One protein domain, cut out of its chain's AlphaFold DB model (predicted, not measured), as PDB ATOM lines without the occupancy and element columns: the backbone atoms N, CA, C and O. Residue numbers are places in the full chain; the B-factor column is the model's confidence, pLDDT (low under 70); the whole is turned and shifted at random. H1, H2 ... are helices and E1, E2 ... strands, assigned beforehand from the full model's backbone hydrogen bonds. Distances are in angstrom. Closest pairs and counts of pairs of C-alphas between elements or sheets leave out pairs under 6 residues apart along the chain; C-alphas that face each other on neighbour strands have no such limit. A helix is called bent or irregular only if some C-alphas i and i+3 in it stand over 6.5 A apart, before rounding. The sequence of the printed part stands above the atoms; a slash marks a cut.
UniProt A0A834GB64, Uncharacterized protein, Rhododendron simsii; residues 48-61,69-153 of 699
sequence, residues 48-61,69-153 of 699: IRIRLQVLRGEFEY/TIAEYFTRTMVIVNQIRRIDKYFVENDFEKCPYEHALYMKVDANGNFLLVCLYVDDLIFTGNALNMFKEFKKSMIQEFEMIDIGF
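AT A GLANCE: This is residues 48 to 61 and 69 to 153 of the 699 residues of an uncharacterized protein of Rhododendron simsii (UniProt A0A834GB64). A small antiparallel sheet of three strands, E1 E2 E3, has the helix H3 packed over one face, and the long helix H2 reaches out from this head as an arm, its last residues grazing the sheet. The shorter helix H1 is set off from the sheet, next to the arm, and residues 69 to 75 at the arm's far end stick out free. The printed part has 99 residues, with three named helices and three named strands in the order H1 H2 E1 E2 E3 H3; the sheet's order is E1 - E2 - E3, and the class is mixed, helices and strands. The whole is loose, with a radius of gyration of the C-alphas of 15.6 A, and elongated, with spans of 54 by 28 by 21 A.

IN THESE COORDINATES: Start in the sheet at E2, residues 115 to 121, which runs 19.8 A from C-alpha 115 at (136.382, 133.892, 162.013). Beside it are E1, residues 105 to 109, 13.6 A long, and E3, residues 124 to 129, 17.5 A long. Next find H3, residues 132 to 145, which runs 20.3 A and ends with C-alpha 145 at (122.097, 148.613, 156.802). Then go back to H2, residues 70 to 93, the longest helix, which covers 33.3 A from C-alpha 70 at (127.474, 175.395, 175.603). It has a kink of 37 degrees near residue 83; it is neither bent nor irregular, but only just: C-alphas 84 and 87 are 6.3 A apart. Last comes H1, residues 48 to 60, 17.2 A long, which begins with C-alpha 48 at (127.522, 160.510, 150.817).

HOW THE PARTS SIT: Look first at the sheet, a meander, each strand the antiparallel neighbour of the one before, with E1 and E3 as its edge strands. E1 and E2 form a hairpin, their directions at 161 degrees; find N 106 and O 118 within hydrogen-bond range at 2.8 A, and N 108 and O 116 at 2.9 A. E2 and E3 form the next hairpin, at 164 degrees, with N 119 and O 126 at 2.8 A. Outside the named strands, residues 97 to 98 form a short antiparallel pairing with residues 106 to 107 of E1. H3 is on the sheet at a height of 10.8 A, over E2 and E3; the closest C-alphas of H3 and E2 are those of Met 134 and Leu 116, 6.9 A apart. It runs slantwise to the strands, only just: its line and that of E2 stand at 31 degrees on the local plane. H2 only grazes the sheet, with its residues 87 to 92; its closest C-alpha to E1 is that of Phe 91, 7.7 A from that of Tyr 106. H1 is not on the sheet. H1 and H2 only just touch, with 3 pairs of C-alphas within 8 A, made by residues 55 to 59 of H1 and 77 to 80 of H2; the closest C-alphas are those of Leu 55 and Ile 80, 6.9 A apart. Their lines stand at a steep tilt of 52 degrees, opposite ways. H3 is apart from both H1 and H2. Every O i to N i+4 pair is within hydrogen-bond range in H1 and H3; in H2 it is 17 of 20.

THE WHOLE: The two C-alphas farthest apart are those of Thr 69 and Asn 112, 54.0 A. Residues 62 to 68 are not printed, and C-alphas 61 and 69 are 16.9 A apart across this cut, in the link from H1 to H2. The link from H2 to E1 is long, with 11 residues. The mean pLDDT of the printed part is 71.4; look for values under 70 at residues 48 to 61 and 70 to 86, among others, with a mean of 42 in H1.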
ATOM      1  N   ILE A  48     126.798 161.196 149.734       42.25
ATOM      2  CA  ILE A  48     127.522 160.510 150.817       42.25
ATOM      3  C   ILE A  48     128.921 161.085 150.944       42.25
ATOM      4  O   ILE A  48     129.262 161.540 152.020       42.25
ATOM      5  N   ARG A  49     129.729 161.168 149.875       38.44
ATOM      6  CA  ARG A  49     131.063 161.788 150.002       38.44
ATOM      7  C   ARG A  49     131.003 163.258 150.413       38.44
ATOM      8  O   ARG A  49     131.851 163.678 151.182       38.44
ATOM      9  N   ILE A  50     129.990 164.012 149.989       36.25
ATOM     10  CA  ILE A  50     129.746 165.371 150.484       36.25
ATOM     11  C   ILE A  50     129.239 165.342 151.929       36.25
ATOM     12  O   ILE A  50     129.740 166.133 152.704       36.25
ATOM     13  N   ARG A  51     128.342 164.437 152.348       35.75
ATOM     14  CA  ARG A  51     127.923 164.309 153.760       35.75
ATOM     15  C   ARG A  51     129.057 163.861 154.669       35.75
ATOM     16  O   ARG A  51     129.159 164.398 155.751       35.75
ATOM     17  N   LEU A  52     129.925 162.951 154.242       38.00
ATOM     18  CA  LEU A  52     131.105 162.532 154.993       38.00
ATOM     19  C   LEU A  52     132.152 163.647 155.007       38.00
ATOM     20  O   LEU A  52     132.649 163.959 156.075       38.00
ATOM     21  N   GLN A  53     132.415 164.349 153.897       39.62
ATOM     22  CA  GLN A  53     133.253 165.561 153.921       39.62
ATOM     23  C   GLN A  53     132.637 166.709 154.739       39.62
ATOM     24  O   GLN A  53     133.387 167.501 155.298       39.62
ATOM     25  N   VAL A  54     131.308 166.808 154.820       42.97
ATOM     26  CA  VAL A  54     130.593 167.798 155.635       42.97
ATOM     27  C   VAL A  54     130.631 167.403 157.102       42.97
ATOM     28  O   VAL A  54     131.070 168.221 157.877       42.97
ATOM     29  N   LEU A  55     130.314 166.168 157.494       42.75
ATOM     30  CA  LEU A  55     130.398 165.685 158.881       42.75
ATOM     31  C   LEU A  55     131.842 165.686 159.395       42.75
ATOM     32  O   LEU A  55     132.117 166.100 160.517       42.75
ATOM     33  N   ARG A  56     132.786 165.265 158.551       42.97
ATOM     34  CA  ARG A  56     134.219 165.329 158.833       42.97
ATOM     35  C   ARG A  56     134.714 166.768 158.885       42.97
ATOM     36  O   ARG A  56     135.521 167.069 159.746       42.97
ATOM     37  N   GLY A  57     134.214 167.659 158.030       46.28
ATOM     38  CA  GLY A  57     134.493 169.094 158.104       46.28
ATOM     39  C   GLY A  57     133.870 169.748 159.341       46.28
ATOM     40  O   GLY A  57     134.533 170.506 160.029       46.28
ATOM     41  N   GLU A  58     132.635 169.406 159.686       47.44
ATOM     42  CA  GLU A  58     131.915 169.848 160.882       47.44
ATOM     43  C   GLU A  58     132.595 169.356 162.163       47.44
ATOM     44  O   GLU A  58     132.466 170.025 163.180       47.44
ATOM     45  N   PHE A  59     133.337 168.241 162.103       49.56
ATOM     46  CA  PHE A  59     134.189 167.731 163.180       49.56
ATOM     47  C   PHE A  59     135.605 168.349 163.184       49.56
ATOM     48  O   PHE A  59     136.066 168.821 164.219       49.56
ATOM     49  N   GLU A  60     136.300 168.395 162.041       49.03
ATOM     50  CA  GLU A  60     137.653 168.971 161.896       49.03
ATOM     51  C   GLU A  60     137.661 170.506 162.092       49.03
ATOM     52  O   GLU A  60     138.675 171.062 162.513       49.03
ATOM     53  N   TYR A  61     136.528 171.181 161.866       45.75
ATOM     54  CA  TYR A  61     136.266 172.594 162.185       45.75
ATOM     55  C   TYR A  61     135.266 172.765 163.350       45.75
ATOM     56  O   TYR A  61     134.611 173.806 163.450       45.75
ATOM     57  N   THR A  69     125.568 178.792 172.570       76.62
ATOM     58  CA  THR A  69     125.620 178.344 173.968       76.62
ATOM     59  C   THR A  69     126.277 176.967 174.102       76.62
ATOM     60  O   THR A  69     126.233 176.122 173.206       76.62
ATOM     61  N   ILE A  70     126.832 176.685 175.287       63.34
ATOM     62  CA  ILE A  70     127.474 175.395 175.603       63.34
ATOM     63  C   ILE A  70     126.518 174.208 175.360       63.34
ATOM     64  O   ILE A  70     126.956 173.144 174.923       63.34
ATOM     65  N   ALA A  71     125.212 174.385 175.595       48.72
ATOM     66  CA  ALA A  71     124.199 173.355 175.359       48.72
ATOM     67  C   ALA A  71     123.977 173.071 173.860       48.72
ATOM     68  O   ALA A  71     123.822 171.913 173.465       48.72
ATOM     69  N   GLU A  72     124.004 174.103 173.018       54.22
ATOM     70  CA  GLU A  72     123.853 173.975 171.564       54.22
ATOM     71  C   GLU A  72     125.101 173.340 170.943       54.22
ATOM     72  O   GLU A  72     124.983 172.347 170.221       54.22
ATOM     73  N   TYR A  73     126.295 173.799 171.335       62.91
ATOM     74  CA  TYR A  73     127.566 173.198 170.925       62.91
ATOM     75  C   TYR A  73     127.668 171.717 171.332       62.91
ATOM     76  O   TYR A  73     128.044 170.857 170.526       62.91
ATOM     77  N   PHE A  74     127.269 171.380 172.564       53.00
ATOM     78  CA  PHE A  74     127.210 169.994 173.040       53.00
ATOM     79  C   PHE A  74     126.204 169.153 172.243       53.00
ATOM     80  O   PHE A  74     126.511 168.023 171.860       53.00
ATOM     81  N   THR A  75     125.030 169.705 171.923       56.53
ATOM     82  CA  THR A  75     124.017 169.032 171.092       56.53
ATOM     83  C   THR A  75     124.552 168.758 169.686       56.53
ATOM     84  O   THR A  75     124.440 167.635 169.188       56.53
ATOM     85  N   ARG A  76     125.210 169.743 169.067       69.75
ATOM     86  CA  ARG A  76     125.817 169.641 167.732       69.75
ATOM     87  C   ARG A  76     126.942 168.596 167.703       69.75
ATOM     88  O   ARG A  76     126.966 167.744 166.817       69.75
ATOM     89  N   THR A  77     127.774 168.563 168.747       54.34
ATOM     90  CA  THR A  77     128.783 167.512 168.983       54.34
ATOM     91  C   THR A  77     128.142 166.122 169.110       54.34
ATOM     92  O   THR A  77     128.593 165.159 168.486       54.34
ATOM     93  N   MET A  78     127.060 166.002 169.886       50.16
ATOM     94  CA  MET A  78     126.370 164.729 170.124       50.16
ATOM     95  C   MET A  78     125.692 164.164 168.873       50.16
ATOM     96  O   MET A  78     125.642 162.944 168.733       50.16
ATOM     97  N   VAL A  79     125.221 164.993 167.935       53.50
ATOM     98  CA  VAL A  79     124.685 164.510 166.646       53.50
ATOM     99  C   VAL A  79     125.760 163.761 165.850       53.50
ATOM    100  O   VAL A  79     125.505 162.642 165.403       53.50
ATOM    101  N   ILE A  80     126.970 164.320 165.736       53.44
ATOM    102  CA  ILE A  80     128.096 163.689 165.025       53.44
ATOM    103  C   ILE A  80     128.509 162.385 165.731       53.44
ATOM    104  O   ILE A  80     128.581 161.322 165.109       53.44
ATOM    105  N   VAL A  81     128.694 162.429 167.056       51.25
ATOM    106  CA  VAL A  81     129.069 161.254 167.869       51.25
ATOM    107  C   VAL A  81     128.014 160.140 167.804       51.25
ATOM    108  O   VAL A  81     128.364 158.959 167.758       51.25
ATOM    109  N   ASN A  82     126.722 160.475 167.766       43.59
ATOM    110  CA  ASN A  82     125.655 159.476 167.711       43.59
ATOM    111  C   ASN A  82     125.498 158.826 166.326       43.59
ATOM    112  O   ASN A  82     125.064 157.676 166.259       43.59
ATOM    113  N   GLN A  83     125.902 159.491 165.237       52.22
ATOM    114  CA  GLN A  83     125.994 158.844 163.922       52.22
ATOM    115  C   GLN A  83     127.116 157.795 163.898       52.22
ATOM    116  O   GLN A  83     126.880 156.670 163.461       52.22
ATOM    117  N   ILE A  84     128.285 158.114 164.470       51.94
ATOM    118  CA  ILE A  84     129.397 157.159 164.634       51.94
ATOM    119  C   ILE A  84     128.962 155.964 165.504       51.94
ATOM    120  O   ILE A  84     129.197 154.816 165.144       51.94
ATOM    121  N   ARG A  85     128.237 156.196 166.606       52.41
ATOM    122  CA  ARG A  85     127.750 155.128 167.507       52.41
ATOM    123  C   ARG A  85     126.796 154.107 166.868       52.41
ATOM    124  O   ARG A  85     126.642 153.024 167.432       52.41
ATOM    125  N   ARG A  86     126.145 154.402 165.732       68.06
ATOM    126  CA  ARG A  86     125.206 153.451 165.099       68.06
ATOM    127  C   ARG A  86     125.912 152.188 164.594       68.06
ATOM    128  O   ARG A  86     125.326 151.112 164.681       68.06
ATOM    129  N   ILE A  87     127.147 152.294 164.099       73.94
ATOM    130  CA  ILE A  87     127.865 151.131 163.552       73.94
ATOM    131  C   ILE A  87     128.389 150.203 164.659       73.94
ATOM    132  O   ILE A  87     128.216 148.992 164.563       73.94
ATOM    133  N   ASP A  88     128.906 150.768 165.756       74.06
ATOM    134  CA  ASP A  88     129.259 150.037 166.981       74.06
ATOM    135  C   ASP A  88     128.064 149.228 167.509       74.06
ATOM    136  O   ASP A  88     128.199 148.048 167.834       74.06
ATOM    137  N   LYS A  89     126.875 149.848 167.541       78.75
ATOM    138  CA  LYS A  89     125.636 149.174 167.940       78.75
ATOM    139  C   LYS A  89     125.303 147.996 167.009       78.75
ATOM    140  O   LYS A  89     125.047 146.902 167.504       78.75
ATOM    141  N   TYR A  90     125.340 148.200 165.690       84.50
ATOM    142  CA  TYR A  90     125.086 147.139 164.708       84.50
ATOM    143  C   TYR A  90     126.043 145.950 164.870       84.50
ATOM    144  O   TYR A  90     125.596 144.808 164.791       84.50
ATOM    145  N   PHE A  91     127.337 146.194 165.115       85.50
ATOM    146  CA  PHE A  91     128.312 145.120 165.326       85.50
ATOM    147  C   PHE A  91     127.926 144.252 166.533       85.50
ATOM    148  O   PHE A  91     127.860 143.029 166.405       85.50
ATOM    149  N   VAL A  92     127.575 144.874 167.662       84.12
ATOM    150  CA  VAL A  92     127.114 144.162 168.867       84.12
ATOM    151  C   VAL A  92     125.795 143.414 168.623       84.12
ATOM    152  O   VAL A  92     125.658 142.272 169.051       84.12
ATOM    153  N   GLU A  93     124.844 144.001 167.889       86.75
ATOM    154  CA  GLU A  93     123.577 143.344 167.510       86.75
ATOM    155  C   GLU A  93     123.742 142.214 166.470       86.75
ATOM    156  O   GLU A  93     122.795 141.469 166.230       86.75
ATOM    157  N   ASN A  94     124.924 142.065 165.861       87.88
ATOM    158  CA  ASN A  94     125.240 141.038 164.861       87.88
ATOM    159  C   ASN A  94     126.373 140.100 165.322       87.88
ATOM    160  O   ASN A  94     127.136 139.605 164.491       87.88
ATOM    161  N   ASP A  95     126.484 139.833 166.625       90.12
ATOM    162  CA  ASP A  95     127.442 138.899 167.244       90.12
ATOM    163  C   ASP A  95     128.934 139.194 166.949       90.12
ATOM    164  O   ASP A  95     129.744 138.274 166.812       90.12
ATOM    165  N   PHE A  96     129.322 140.469 166.821       89.94
ATOM    166  CA  PHE A  96     130.736 140.862 166.796       89.94
ATOM    167  C   PHE A  96     131.207 141.300 168.187       89.94
ATOM    168  O   PHE A  96     130.722 142.283 168.750       89.94
ATOM    169  N   GLU A  97     132.227 140.624 168.703       89.31
ATOM    170  CA  GLU A  97     132.957 141.036 169.897       89.31
ATOM    171  C   GLU A  97     133.926 142.176 169.555       89.31
ATOM    172  O   GLU A  97     134.669 142.117 168.570       89.31
ATOM    173  N   LYS A  98     133.937 143.232 170.376       85.88
ATOM    174  CA  LYS A  98     134.870 144.357 170.236       85.88
ATOM    175  C   LYS A  98     136.187 144.033 170.939       85.88
ATOM    176  O   LYS A  98     136.184 143.619 172.097       85.88
ATOM    177  N   CYS A  99     137.318 144.251 170.271       79.94
ATOM    178  CA  CYS A  99     138.630 143.984 170.853       79.94
ATOM    179  C   CYS A  99     138.887 144.907 172.067       79.94
ATOM    180  O   CYS A  99     138.785 146.133 171.940       79.94
ATOM    181  N   PRO A 100     139.276 144.364 173.239       75.62
ATOM    182  CA  PRO A 100     139.515 145.171 174.437       75.62
ATOM    183  C   PRO A 100     140.785 146.033 174.346       75.62
ATOM    184  O   PRO A 100     140.924 146.986 175.107       75.62
ATOM    185  N   TYR A 101     141.698 145.717 173.419       74.25
ATOM    186  CA  TYR A 101     142.979 146.415 173.237       74.25
ATOM    187  C   TYR A 101     143.015 147.357 172.024       74.25
ATOM    188  O   TYR A 101     143.922 148.177 171.930       74.25
ATOM    189  N   GLU A 102     142.064 147.236 171.094       73.31
ATOM    190  CA  GLU A 102     141.996 148.047 169.874       73.31
ATOM    191  C   GLU A 102     140.530 148.347 169.544       73.31
ATOM    192  O   GLU A 102     139.799 147.495 169.046       73.31
ATOM    193  N   HIS A 103     140.082 149.567 169.837       68.50
ATOM    194  CA  HIS A 103     138.679 149.958 169.701       68.50
ATOM    195  C   HIS A 103     138.206 150.113 168.245       68.50
ATOM    196  O   HIS A 103     137.002 150.239 168.026       68.50
ATOM    197  N   ALA A 104     139.114 150.079 167.266       73.12
ATOM    198  CA  ALA A 104     138.776 149.956 165.849       73.12
ATOM    199  C   ALA A 104     138.437 148.512 165.420       73.12
ATOM    200  O   ALA A 104     137.838 148.319 164.361       73.12
ATOM    201  N   LEU A 105     138.833 147.496 166.201       81.56
ATOM    202  CA  LEU A 105     138.820 146.090 165.793       81.56
ATOM    203  C   LEU A 105     137.655 145.299 166.406       81.56
ATOM    204  O   LEU A 105     137.432 145.301 167.617       81.56
ATOM    205  N   TYR A 106     136.979 144.542 165.550       87.62
ATOM    206  CA  TYR A 106     135.866 143.651 165.848       87.62
ATOM    207  C   TYR A 106     136.163 142.234 165.348       87.62
ATOM    208  O   TYR A 106     136.808 142.057 164.311       87.62
ATOM    209  N   MET A 107     135.665 141.220 166.052       91.81
ATOM    210  CA  MET A 107     135.765 139.813 165.668       91.81
ATOM    211  C   MET A 107     134.395 139.142 165.775       91.81
ATOM    212  O   MET A 107     133.748 139.226 166.810       91.81
ATOM    213  N   LYS A 108     133.976 138.427 164.730       92.25
ATOM    214  CA  LYS A 108     132.885 137.447 164.799       92.25
ATOM    215  C   LYS A 108     133.439 136.051 164.556       92.25
ATOM    216  O   LYS A 108     134.238 135.867 163.638       92.25
ATOM    217  N   VAL A 109     132.990 135.079 165.344       91.62
ATOM    218  CA  VAL A 109     133.334 133.658 165.202       91.62
ATOM    219  C   VAL A 109     132.045 132.861 164.990       91.62
ATOM    220  O   VAL A 109     131.039 133.143 165.636       91.62
ATOM    221  N   ASP A 110     132.040 131.909 164.056       87.94
ATOM    222  CA  ASP A 110     130.900 131.011 163.830       87.94
ATOM    223  C   ASP A 110     131.009 129.712 164.653       87.94
ATOM    224  O   ASP A 110     132.054 129.381 165.217       87.94
ATOM    225  N   ALA A 111     129.926 128.931 164.694       85.94
ATOM    226  CA  ALA A 111     129.877 127.661 165.426       85.94
ATOM    227  C   ALA A 111     130.838 126.571 164.893       85.94
ATOM    228  O   ALA A 111     130.982 125.526 165.525       85.94
ATOM    229  N   ASN A 112     131.496 126.795 163.750       86.12
ATOM    230  CA  ASN A 112     132.488 125.900 163.153       86.12
ATOM    231  C   ASN A 112     133.937 126.348 163.448       86.12
ATOM    232  O   ASN A 112     134.876 125.688 163.006       86.12
ATOM    233  N   GLY A 113     134.136 127.472 164.150       87.38
ATOM    234  CA  GLY A 113     135.453 128.080 164.366       87.38
ATOM    235  C   GLY A 113     135.973 128.898 163.177       87.38
ATOM    236  O   GLY A 113     137.160 129.232 163.129       87.38
ATOM    237  N   ASN A 114     135.117 129.241 162.209       91.25
ATOM    238  CA  ASN A 114     135.449 130.264 161.222       91.25
ATOM    239  C   ASN A 114     135.409 131.644 161.876       91.25
ATOM    240  O   ASN A 114     134.552 131.906 162.716       91.25
ATOM    241  N   PHE A 115     136.301 132.542 161.468       91.19
ATOM    242  CA  PHE A 115     136.382 133.892 162.013       91.19
ATOM    243  C   PHE A 115     136.357 134.958 160.918       91.19
ATOM    244  O   PHE A 115     136.876 134.778 159.812       91.19
ATOM    245  N   LEU A 116     135.791 136.105 161.281       91.06
ATOM    246  CA  LEU A 116     135.765 137.339 160.515       91.06
ATOM    247  C   LEU A 116     136.255 138.475 161.418       91.06
ATOM    248  O   LEU A 116     135.577 138.870 162.364       91.06
ATOM    249  N   LEU A 117     137.441 138.995 161.114       89.25
ATOM    250  CA  LEU A 117     137.990 140.217 161.691       89.25
ATOM    251  C   LEU A 117     137.557 141.413 160.845       89.25
ATOM    252  O   LEU A 117     137.727 141.396 159.627       89.25
ATOM    253  N   VAL A 118     137.063 142.465 161.490       86.31
ATOM    254  CA  VAL A 118     136.684 143.738 160.866       86.31
ATOM    255  C   VAL A 118     137.391 144.866 161.606       86.31
ATOM    256  O   VAL A 118     137.256 144.981 162.817       86.31
ATOM    257  N   CYS A 119     138.136 145.705 160.894       79.50
ATOM    258  CA  CYS A 119     138.737 146.919 161.436       79.50
ATOM    259  C   CYS A 119     138.105 148.140 160.758       79.50
ATOM    260  O   CYS A 119     138.108 148.255 159.527       79.50
ATOM    261  N   LEU A 120     137.539 149.028 161.570       74.12
ATOM    262  CA  LEU A 120     136.850 150.241 161.147       74.12
ATOM    263  C   LEU A 120     137.747 151.460 161.390       74.12
ATOM    264  O   LEU A 120     138.129 151.730 162.527       74.12
ATOM    265  N   TYR A 121     138.035 152.232 160.345       64.88
ATOM    266  CA  TYR A 121     138.804 153.469 160.441       64.88
ATOM    267  C   TYR A 121     138.056 154.624 159.767       64.88
ATOM    268  O   TYR A 121     138.162 154.841 158.562       64.88
ATOM    269  N   VAL A 122     137.327 155.401 160.574       62.69
ATOM    270  CA  VAL A 122     136.526 156.558 160.134       62.69
ATOM    271  C   VAL A 122     135.537 156.165 159.022       62.69
ATOM    272  O   VAL A 122     134.517 155.552 159.324       62.69
ATOM    273  N   ASP A 123     135.847 156.484 157.763       61.81
ATOM    274  CA  ASP A 123     135.018 156.206 156.583       61.81
ATOM    275  C   ASP A 123     135.345 154.844 155.927       61.81
ATOM    276  O   ASP A 123     134.524 154.296 155.188       61.81
ATOM    277  N   ASP A 124     136.547 154.302 156.170       66.12
ATOM    278  CA  ASP A 124     137.061 153.075 155.552       66.12
ATOM    279  C   ASP A 124     136.858 151.855 156.470       66.12
ATOM    280  O   ASP A 124     137.129 151.891 157.673       66.12
ATOM    281  N   LEU A 125     136.449 150.726 155.886       75.50
ATOM    282  CA  LEU A 125     136.273 149.451 156.587       75.50
ATOM    283  C   LEU A 125     137.082 148.359 155.880       75.50
ATOM    284  O   LEU A 125     136.826 148.032 154.720       75.50
ATOM    285  N   ILE A 126     138.036 147.765 156.598       83.50
ATOM    286  CA  ILE A 126     138.818 146.613 156.132       83.50
ATOM    287  C   ILE A 126     138.422 145.364 156.918       83.50
ATOM    288  O   ILE A 126     138.118 145.434 158.104       83.50
ATOM    289  N   PHE A 127     138.417 144.200 156.275       86.94
ATOM    290  CA  PHE A 127     138.070 142.942 156.936       86.94
ATOM    291  C   PHE A 127     138.848 141.764 156.342       86.94
ATOM    292  O   PHE A 127     139.316 141.812 155.204       86.94
ATOM    293  N   THR A 128     139.012 140.712 157.139       88.75
ATOM    294  CA  THR A 128     139.746 139.489 156.791       88.75
ATOM    295  C   THR A 128     139.226 138.307 157.610       88.75
ATOM    296  O   THR A 128     138.483 138.487 158.568       88.75
ATOM    297  N   GLY A 129     139.577 137.081 157.240       88.12
ATOM    298  CA  GLY A 129     139.035 135.870 157.852       88.12
ATOM    299  C   GLY A 129     139.341 134.624 157.031       88.12
ATOM    300  O   GLY A 129     139.958 134.711 155.968       88.12
ATOM    301  N   ASN A 130     138.904 133.464 157.517       88.50
ATOM    302  CA  ASN A 130     139.165 132.170 156.876       88.50
ATOM    303  C   ASN A 130     138.009 131.644 155.999       88.50
ATOM    304  O   ASN A 130     138.220 130.682 155.260       88.50
ATOM    305  N   ALA A 131     136.822 132.266 156.024       86.25
ATOM    306  CA  ALA A 131     135.617 131.717 155.392       86.25
ATOM    307  C   ALA A 131     134.903 132.680 154.415       86.25
ATOM    308  O   ALA A 131     134.440 133.769 154.761       86.25
ATOM    309  N   LEU A 132     134.774 132.248 153.154       86.12
ATOM    310  CA  LEU A 132     134.265 133.070 152.044       86.12
ATOM    311  C   LEU A 132     132.732 133.266 152.055       86.12
ATOM    312  O   LEU A 132     132.226 134.166 151.382       86.12
ATOM    313  N   ASN A 133     131.978 132.441 152.785       88.12
ATOM    314  CA  ASN A 133     130.550 132.663 153.049       88.12
ATOM    315  C   ASN A 133     130.352 133.867 153.981       88.12
ATOM    316  O   ASN A 133     129.651 134.801 153.589       88.12
ATOM    317  N   MET A 134     131.082 133.921 155.105       89.44
ATOM    318  CA  MET A 134     131.044 135.054 156.041       89.44
ATOM    319  C   MET A 134     131.345 136.376 155.323       89.44
ATOM    320  O   MET A 134     130.654 137.363 155.545       89.44
ATOM    321  N   PHE A 135     132.301 136.397 154.383       88.12
ATOM    322  CA  PHE A 135     132.598 137.593 153.577       88.12
ATOM    323  C   PHE A 135     131.410 138.050 152.712       88.12
ATOM    324  O   PHE A 135     131.192 139.250 152.555       88.12
ATOM    325  N   LYS A 136     130.649 137.120 152.119       87.94
ATOM    326  CA  LYS A 136     129.492 137.439 151.260       87.94
ATOM    327  C   LYS A 136     128.304 137.924 152.083       87.94
ATOM    328  O   LYS A 136     127.652 138.892 151.697       87.94
ATOM    329  N   GLU A 137     128.039 137.256 153.200       89.25
ATOM    330  CA  GLU A 137     126.974 137.599 154.144       89.25
ATOM    331  C   GLU A 137     127.243 138.962 154.789       89.25
ATOM    332  O   GLU A 137     126.384 139.842 154.734       89.25
ATOM    333  N   PHE A 138     128.471 139.188 155.267       88.62
ATOM    334  CA  PHE A 138     128.908 140.466 155.819       88.62
ATOM    335  C   PHE A 138     128.791 141.610 154.807       88.62
ATOM    336  O   PHE A 138     128.121 142.600 155.094       88.62
ATOM    337  N   LYS A 139     129.355 141.463 153.595       85.56
ATOM    338  CA  LYS A 139     129.221 142.475 152.528       85.56
ATOM    339  C   LYS A 139     127.761 142.814 152.241       85.56
ATOM    340  O   LYS A 139     127.417 143.988 152.142       85.56
ATOM    341  N   LYS A 140     126.902 141.796 152.116       85.50
ATOM    342  CA  LYS A 140     125.471 141.987 151.865       85.50
ATOM    343  C   LYS A 140     124.811 142.769 153.006       85.50
ATOM    344  O   LYS A 140     124.089 143.713 152.719       85.50
ATOM    345  N   SER A 141     125.076 142.404 154.260       85.62
ATOM    346  CA  SER A 141     124.492 143.060 155.436       85.62
ATOM    347  C   SER A 141     124.952 144.518 155.573       85.62
ATOM    348  O   SER A 141     124.118 145.414 155.683       85.62
ATOM    349  N   MET A 142     126.257 144.791 155.427       81.81
ATOM    350  CA  MET A 142     126.795 146.161 155.478       81.81
ATOM    351  C   MET A 142     126.191 147.078 154.405       81.81
ATOM    352  O   MET A 142     125.887 148.226 154.703       81.81
ATOM    353  N   ILE A 143     125.984 146.576 153.181       79.19
ATOM    354  CA  ILE A 143     125.380 147.328 152.062       79.19
ATOM    355  C   ILE A 143     123.853 147.500 152.235       79.19
ATOM    356  O   ILE A 143     123.240 148.330 151.566       79.19
ATOM    357  N   GLN A 144     123.213 146.709 153.105       77.62
ATOM    358  CA  GLN A 144     121.777 146.808 153.388       77.62
ATOM    359  C   GLN A 144     121.458 147.743 154.564       77.62
ATOM    360  O   GLN A 144     120.455 148.449 154.496       77.62
ATOM    361  N   GLU A 145     122.293 147.767 155.609       74.44
ATOM    362  CA  GLU A 145     122.097 148.613 156.802       74.44
ATOM    363  C   GLU A 145     122.743 150.009 156.667       74.44
ATOM    364  O   GLU A 145     122.223 151.000 157.196       74.44
ATOM    365  N   PHE A 146     123.859 150.105 155.934       70.44
ATOM    366  CA  PHE A 146     124.637 151.329 155.733       70.44
ATOM    367  C   PHE A 146     124.804 151.643 154.244       70.44
ATOM    368  O   PHE A 146     124.817 150.752 153.398       70.44
ATOM    369  N   GLU A 147     125.012 152.918 153.907       63.12
ATOM    370  CA  GLU A 147     125.238 153.355 152.522       63.12
ATOM    371  C   GLU A 147     126.690 153.070 152.044       63.12
ATOM    372  O   GLU A 147     127.377 153.935 151.500       63.12
ATOM    373  N   MET A 148     127.186 151.852 152.289       65.12
ATOM    374  CA  MET A 148     128.551 151.407 151.977       65.12
ATOM    375  C   MET A 148     128.694 150.832 150.559       65.12
ATOM    376  O   MET A 148     127.733 150.375 149.941       65.12
ATOM    377  N   ILE A 149     129.930 150.824 150.046       67.75
ATOM    378  CA  ILE A 149     130.266 150.385 148.683       67.75
ATOM    379  C   ILE A 149     131.399 149.353 148.737       67.75
ATOM    380  O   ILE A 149     132.456 149.611 149.305       67.75
ATOM    381  N   ASP A 150     131.213 148.198 148.091       71.12
ATOM    382  CA  ASP A 150     132.278 147.206 147.913       71.12
ATOM    383  C   ASP A 150     133.277 147.655 146.834       71.12
ATOM    384  O   ASP A 150     132.992 147.602 145.637       71.12
ATOM    385  N   ILE A 151     134.466 148.086 147.263       69.75
ATOM    386  CA  ILE A 151     135.570 148.513 146.381       69.75
ATOM    387  C   ILE A 151     136.374 147.295 145.855       69.75
ATOM    388  O   ILE A 151     137.229 147.430 144.978       69.75
ATOM    389  N   GLY A 152     136.075 146.077 146.325       78.94
ATOM    390  CA  GLY A 152     136.755 144.842 145.939       78.94
ATOM    391  C   GLY A 152     137.964 144.526 146.823       78.94
ATOM    392  O   GLY A 152     137.925 144.708 148.038       78.94
ATOM    393  N   PHE A 153     139.042 144.002 146.233       76.69
ATOM    394  CA  PHE A 153     140.281 143.746 146.973       76.69
ATOM    395  C   PHE A 153     140.970 145.064 147.353       76.69
ATOM    396  O   PHE A 153     141.232 145.903 146.489       76.69
TER     397      PHE A 153